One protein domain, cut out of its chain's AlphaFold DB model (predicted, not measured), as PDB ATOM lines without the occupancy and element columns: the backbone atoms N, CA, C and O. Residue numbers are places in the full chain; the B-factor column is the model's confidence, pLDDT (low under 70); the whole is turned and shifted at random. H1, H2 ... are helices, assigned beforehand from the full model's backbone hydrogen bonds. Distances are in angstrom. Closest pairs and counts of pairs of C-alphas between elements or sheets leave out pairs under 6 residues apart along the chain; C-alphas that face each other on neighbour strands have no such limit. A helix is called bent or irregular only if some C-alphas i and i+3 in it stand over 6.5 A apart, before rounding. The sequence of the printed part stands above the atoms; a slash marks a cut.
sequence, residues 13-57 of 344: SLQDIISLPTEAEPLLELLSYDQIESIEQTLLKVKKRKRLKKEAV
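What this domain is: This is residues 13 to 57 of the 344 residues of an uncharacterized protein of Rhizopus azygosporus (UniProt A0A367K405). Picture an open hook: one long helix, H3, makes the shank, and two short helices, H1 and H2, make a small corner off to one side of H3, joined to its first end by the link of residues 29 to 32 and with an open gap between H1 and H3. H2 and the link after it lead the backbone over to H3, and residues 37 to 57 of H3 stick out as a free arm that makes most of the length. The printed part has 45 residues with three named helices, H1, H2 and H3 in that order along the chain, and no named strand; its class is all helix. The whole is only just loose, close to extended, with a radius of gyration of the C-alphas of 13.6 A, and it is only just flat, spanning 39 by 25 by 12 A.

Where its parts are: Start at Ser 13, the first printed residue, and go on to C-alpha 14 at (36.664, 11.013, 44.238), where H1 begins; it holds residues 14 to 19 and is 8.9 A long from first to last C-alpha. Next look for C-alpha 21 at (46.393, 8.471, 48.146), the start of H2, residues 21 to 28, which is 9.8 A long. H2 is irregular, but only just: C-alphas 23 and 26 are 6.6 A apart. Then find C-alpha 33 at (46.487, 28.067, 45.856); from there H3, residues 33 to 57, runs 36.0 A to C-alpha 57 at (17.743, 13.967, 62.404).

How they stand to each other: Look first at Ile 17 and Ala 24, whose C-alphas, 5.5 A apart, are the closest of H1 and H2. These two helices only just touch, with 3 pairs of C-alphas within 8 A, and they touch only at the corner by their link. Their lines stand at a steep tilt of 40 degrees, and they run opposite ways; their centres are 9.8 A apart. H3 is apart from H1, and it is apart from H2 as well. In the backbone, each O i to N i+4 pair inside H1 and H3 is within hydrogen-bond range; in H2, 2 of 4 are.

The domain as a whole: The two C-alphas farthest apart are those of Leu 30 and Val 57, at 39.2 A, while the first and last printed C-alphas, of Ser 13 and Val 57, are 29.6 A apart. The printed part has no cut. Both links are tight: you pass 1 residue between H1 and H2 and 4 residues between H2 and H3. Residues 18 to 23, of which 21 to 23 belong to H2, stand free, and so do residues 29 to 35, of which 33 to 35 belong to H3, and residues 37 to 57 of H3. In the B-factor column the mean pLDDT of the printed part is 78.0, and the model's confidence is low, under 70, at residues 52 to 57.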
ATOM      1  N   SER A  13      38.694  10.546  39.814       76.00
ATOM      2  CA  SER A  13      37.441  10.382  40.542       76.00
ATOM      3  C   SER A  13      37.667  10.586  42.045       76.00
ATOM      4  O   SER A  13      38.760  10.396  42.579       76.00
ATOM      5  N   LEU A  14      36.604  10.938  42.774       74.44
ATOM      6  CA  LEU A  14      36.664  11.013  44.238       74.44
ATOM      7  C   LEU A  14      37.058   9.662  44.862       74.44
ATOM      8  O   LEU A  14      37.631   9.641  45.946       74.44
ATOM      9  N   GLN A  15      36.738   8.552  44.191       77.00
ATOM     10  CA  GLN A  15      37.096   7.217  44.648       77.00
ATOM     11  C   GLN A  15      38.614   7.015  44.595       77.00
ATOM     12  O   GLN A  15      39.179   6.550  45.580       77.00
ATOM     13  N   ASP A  16      39.265   7.463  43.521       79.19
ATOM     14  CA  ASP A  16      40.718   7.343  43.338       79.19
ATOM     15  C   ASP A  16      41.479   8.124  44.416       79.19
ATOM     16  O   ASP A  16      42.412   7.605  45.021       79.19
ATOM     17  N   ILE A  17      40.990   9.319  44.769       80.00
ATOM     18  CA  ILE A  17      41.543  10.143  45.859       80.00
ATOM     19  C   ILE A  17      41.443   9.439  47.227       80.00
ATOM     20  O   ILE A  17      42.279   9.657  48.101       80.00
ATOM     21  N   ILE A  18      40.415   8.611  47.445       80.69
ATOM     22  CA  ILE A  18      40.178   7.934  48.729       80.69
ATOM     23  C   ILE A  18      40.962   6.622  48.829       80.69
ATOM     24  O   ILE A  18      41.471   6.305  49.903       80.69
ATOM     25  N   SER A  19      41.019   5.837  47.749       80.31
ATOM     26  CA  SER A  19      41.621   4.499  47.771       80.31
ATOM     27  C   SER A  19      43.091   4.460  47.365       80.31
ATOM     28  O   SER A  19      43.764   3.497  47.723       80.31
ATOM     29  N   LEU A  20      43.592   5.470  46.647       77.25
ATOM     30  CA  LEU A  20      44.960   5.513  46.116       77.25
ATOM     31  C   LEU A  20      45.634   6.862  46.438       77.25
ATOM     32  O   LEU A  20      45.953   7.637  45.535       77.25
ATOM     33  N   PRO A  21      45.865   7.172  47.730       74.75
ATOM     34  CA  PRO A  21      46.393   8.471  48.146       74.75
ATOM     35  C   PRO A  21      47.765   8.775  47.532       74.75
ATOM     36  O   PRO A  21      47.991   9.893  47.094       74.75
ATOM     37  N   THR A  22      48.638   7.775  47.394       80.56
ATOM     38  CA  THR A  22      49.999   7.941  46.852       80.56
ATOM     39  C   THR A  22      50.018   8.285  45.356       80.56
ATOM     40  O   THR A  22      50.955   8.917  44.883       80.56
ATOM     41  N   GLU A  23      48.984   7.901  44.602       76.38
ATOM     42  CA  GLU A  23      48.835   8.270  43.184       76.38
ATOM     43  C   GLU A  23      48.125   9.624  43.021       76.38
ATOM     44  O   GLU A  23      48.385  10.363  42.072       76.38
ATOM     45  N   ALA A  24      47.255   9.978  43.971       75.62
ATOM     46  CA  ALA A  24      46.548  11.253  43.988       75.62
ATOM     47  C   ALA A  24      47.419  12.416  44.502       75.62
ATOM     48  O   ALA A  24      47.272  13.533  44.016       75.62
ATOM     49  N   GLU A  25      48.328  12.173  45.450       80.00
ATOM     50  CA  GLU A  25      49.235  13.166  46.050       80.00
ATOM     51  C   GLU A  25      49.981  14.035  45.020       80.00
ATOM     52  O   GLU A  25      49.776  15.252  45.042       80.00
ATOM     53  N   PRO A  26      50.746  13.479  44.058       80.56
ATOM     54  CA  PRO A  26      51.470  14.294  43.076       80.56
ATOM     55  C   PRO A  26      50.537  15.084  42.147       80.56
ATOM     56  O   PRO A  26      50.918  16.121  41.614       80.56
ATOM     57  N   LEU A  27      49.297  14.624  41.953       76.12
ATOM     58  CA  LEU A  27      48.290  15.318  41.145       76.12
ATOM     59  C   LEU A  27      47.604  16.447  41.928       76.12
ATOM     60  O   LEU A  27      47.220  17.460  41.345       76.12
ATOM     61  N   LEU A  28      47.482  16.304  43.250       78.81
ATOM     62  CA  LEU A  28      46.989  17.347  44.150       78.81
ATOM     63  C   LEU A  28      48.045  18.431  44.410       78.81
ATOM     64  O   LEU A  28      47.674  19.586  44.608       78.81
ATOM     65  N   GLU A  29      49.338  18.097  44.352       82.50
ATOM     66  CA  GLU A  29      50.449  19.062  44.438       82.50
ATOM     67  C   GLU A  29      50.487  20.053  43.262       82.50
ATOM     68  O   GLU A  29      50.993  21.165  43.408       82.50
ATOM     69  N   LEU A  30      49.915  19.688  42.110       83.38
ATOM     70  CA  LEU A  30      49.822  20.557  40.931       83.38
ATOM     71  C   LEU A  30      48.698  21.603  41.026       83.38
ATOM     72  O   LEU A  30      48.588  22.462  40.149       83.38
ATOM     73  N   LEU A  31      47.850  21.539  42.058       83.94
ATOM     74  CA  LEU A  31      46.772  22.505  42.250       83.94
ATOM     75  C   LEU A  31      47.322  23.868  42.673       83.94
ATOM     76  O   LEU A  31      48.169  23.982  43.558       83.94
ATOM     77  N   SER A  32      46.779  24.931  42.084       87.88
ATOM     78  CA  SER A  32      47.093  26.288  42.521       87.88
ATOM     79  C   SER A  32      46.475  26.595  43.889       87.88
ATOM     80  O   SER A  32      45.487  25.986  44.307       87.88
ATOM     81  N   TYR A  33      47.015  27.608  44.570       84.62
ATOM     82  CA  TYR A  33      46.487  28.067  45.856       84.62
ATOM     83  C   TYR A  33      44.992  28.437  45.782       84.62
ATOM     84  O   TYR A  33      44.205  28.011  46.626       84.62
ATOM     85  N   ASP A  34      44.572  29.133  44.720       83.88
ATOM     86  CA  ASP A  34      43.171  29.525  44.509       83.88
ATOM     87  C   ASP A  34      42.248  28.310  44.289       83.88
ATOM     88  O   ASP A  34      41.092  28.288  44.729       83.88
ATOM     89  N   GLN A  35      42.748  27.272  43.607       86.06
ATOM     90  CA  GLN A  35      42.012  26.023  43.400       86.06
ATOM     91  C   GLN A  35      41.835  25.265  44.719       86.06
ATOM     92  O   GLN A  35      40.728  24.804  45.015       86.06
ATOM     93  N   ILE A  36      42.891  25.199  45.535       85.12
ATOM     94  CA  ILE A  36      42.851  24.616  46.881       85.12
ATOM     95  C   ILE A  36      41.838  25.372  47.752       85.12
ATOM     96  O   ILE A  36      40.950  24.747  48.335       85.12
ATOM     97  N   GLU A  37      41.878  26.708  47.765       83.94
ATOM     98  CA  GLU A  37      40.937  27.526  48.540       83.94
ATOM     99  C   GLU A  37      39.474  27.271  48.120       83.94
ATOM    100  O   GLU A  37      38.581  27.105  48.960       83.94
ATOM    101  N   SER A  38      39.198  27.158  46.818       85.25
ATOM    102  CA  SER A  38      37.853  26.852  46.304       85.25
ATOM    103  C   SER A  38      37.342  25.469  46.749       85.25
ATOM    104  O   SER A  38      36.169  25.313  47.138       85.25
ATOM    105  N   ILE A  39      38.224  24.463  46.753       85.75
ATOM    106  CA  ILE A  39      37.927  23.111  47.244       85.75
ATOM    107  C   ILE A  39      37.626  23.154  48.745       85.75
ATOM    108  O   ILE A  39      36.589  22.636  49.180       85.75
ATOM    109  N   GLU A  40      38.452  23.835  49.539       87.12
ATOM    110  CA  GLU A  40      38.243  23.994  50.979       87.12
ATOM    111  C   GLU A  40      36.897  24.654  51.297       87.12
ATOM    112  O   GLU A  40      36.124  24.144  52.117       87.12
ATOM    113  N   GLN A  41      36.551  25.742  50.605       84.00
ATOM    114  CA  GLN A  41      35.267  26.425  50.789       84.00
ATOM    115  C   GLN A  41      34.079  25.518  50.461       84.00
ATOM    116  O   GLN A  41      33.039  25.547  51.138       84.00
ATOM    117  N   THR A  42      34.212  24.684  49.434       87.38
ATOM    118  CA  THR A  42      33.184  23.715  49.052       87.38
ATOM    119  C   THR A  42      33.045  22.620  50.109       87.38
ATOM    120  O   THR A  42      31.927  22.341  50.564       87.38
ATOM    121  N   LEU A  43      34.158  22.072  50.598       89.19
ATOM    122  CA  LEU A  43      34.172  21.084  51.675       89.19
ATOM    123  C   LEU A  43      33.600  21.650  52.978       89.19
ATOM    124  O   LEU A  43      32.813  20.969  53.639       89.19
ATOM    125  N   LEU A  44      33.902  22.901  53.332       85.31
ATOM    126  CA  LEU A  44      33.318  23.581  54.491       85.31
ATOM    127  C   LEU A  44      31.795  23.698  54.369       85.31
ATOM    128  O   LEU A  44      31.065  23.389  55.320       85.31
ATOM    129  N   LYS A  45      31.283  24.079  53.193       83.00
ATOM    130  CA  LYS A  45      29.834  24.130  52.925       83.00
ATOM    131  C   LYS A  45      29.198  22.744  53.035       83.00
ATOM    132  O   LYS A  45      28.141  22.614  53.658       83.00
ATOM    133  N   VAL A  46      29.828  21.706  52.482       85.88
ATOM    134  CA  VAL A  46      29.335  20.321  52.548       85.88
ATOM    135  C   VAL A  46      29.359  19.792  53.982       85.88
ATOM    136  O   VAL A  46      28.339  19.281  54.447       85.88
ATOM    137  N   LYS A  47      30.457  19.977  54.726       82.94
ATOM    138  CA  LYS A  47      30.568  19.622  56.152       82.94
ATOM    139  C   LYS A  47      29.481  20.315  56.971       82.94
ATOM    140  O   LYS A  47      28.792  19.662  57.754       82.94
ATOM    141  N   LYS A  48      29.245  21.609  56.733       77.50
ATOM    142  CA  LYS A  48      28.163  22.368  57.378       77.50
ATOM    143  C   LYS A  48      26.782  21.793  57.050       77.50
ATOM    144  O   LYS A  48      25.986  21.605  57.964       77.50
ATOM    145  N   ARG A  49      26.493  21.475  55.780       74.00
ATOM    146  CA  ARG A  49      25.223  20.839  55.369       74.00
ATOM    147  C   ARG A  49      25.042  19.459  56.005       74.00
ATOM    148  O   ARG A  49      23.959  19.174  56.505       74.00
ATOM    149  N   LYS A  50      26.087  18.622  56.029       72.50
ATOM    150  CA  LYS A  50      26.063  17.299  56.679       72.50
ATOM    151  C   LYS A  50      25.822  17.419  58.187       72.50
ATOM    152  O   LYS A  50      25.006  16.675  58.721       72.50
ATOM    153  N   ARG A  51      26.452  18.391  58.860       71.38
ATOM    154  CA  ARG A  51      26.210  18.682  60.283       71.38
ATOM    155  C   ARG A  51      24.763  19.103  60.539       71.38
ATOM    156  O   ARG A  51      24.117  18.498  61.381       71.38
ATOM    157  N   LEU A  52      24.239  20.050  59.759       65.81
ATOM    158  CA  LEU A  52      22.848  20.504  59.875       65.81
ATOM    159  C   LEU A  52      21.841  19.373  59.612       65.81
ATOM    160  O   LEU A  52      20.853  19.269  60.327       65.81
ATOM    161  N   LYS A  53      22.097  18.490  58.635       62.16
ATOM    162  CA  LYS A  53      21.270  17.290  58.402       62.16
ATOM    163  C   LYS A  53      21.326  16.319  59.586       62.16
ATOM    164  O   LYS A  53      20.290  15.826  60.011       62.16
ATOM    165  N   LYS A  54      22.512  16.073  60.152       58.34
ATOM    166  CA  LYS A  54      22.685  15.227  61.346       58.34
ATOM    167  C   LYS A  54      21.973  15.820  62.571       58.34
ATOM    168  O   LYS A  54      21.363  15.085  63.341       58.34
ATOM    169  N   GLU A  55      22.014  17.141  62.730       56.66
ATOM    170  CA  GLU A  55      21.289  17.877  63.773       56.66
ATOM    171  C   GLU A  55      19.770  17.847  63.549       56.66
ATOM    172  O   GLU A  55      19.027  17.666  64.508       56.66
ATOM    173  N   ALA A  56      19.301  17.941  62.301       54.88
ATOM    174  CA  ALA A  56      17.884  17.809  61.959       54.88
ATOM    175  C   ALA A  56      17.338  16.409  62.289       54.88
ATOM    176  O   ALA A  56      16.260  16.294  62.860       54.88
ATOM    177  N   VAL A  57      18.111  15.346  62.027       52.22
ATOM    178  CA  VAL A  57      17.743  13.967  62.404       52.22
ATOM    179  C   VAL A  57      17.706  13.781  63.929       52.22
ATOM    180  O   VAL A  57      16.879  13.030  64.441       52.22
TER     181      VAL A  57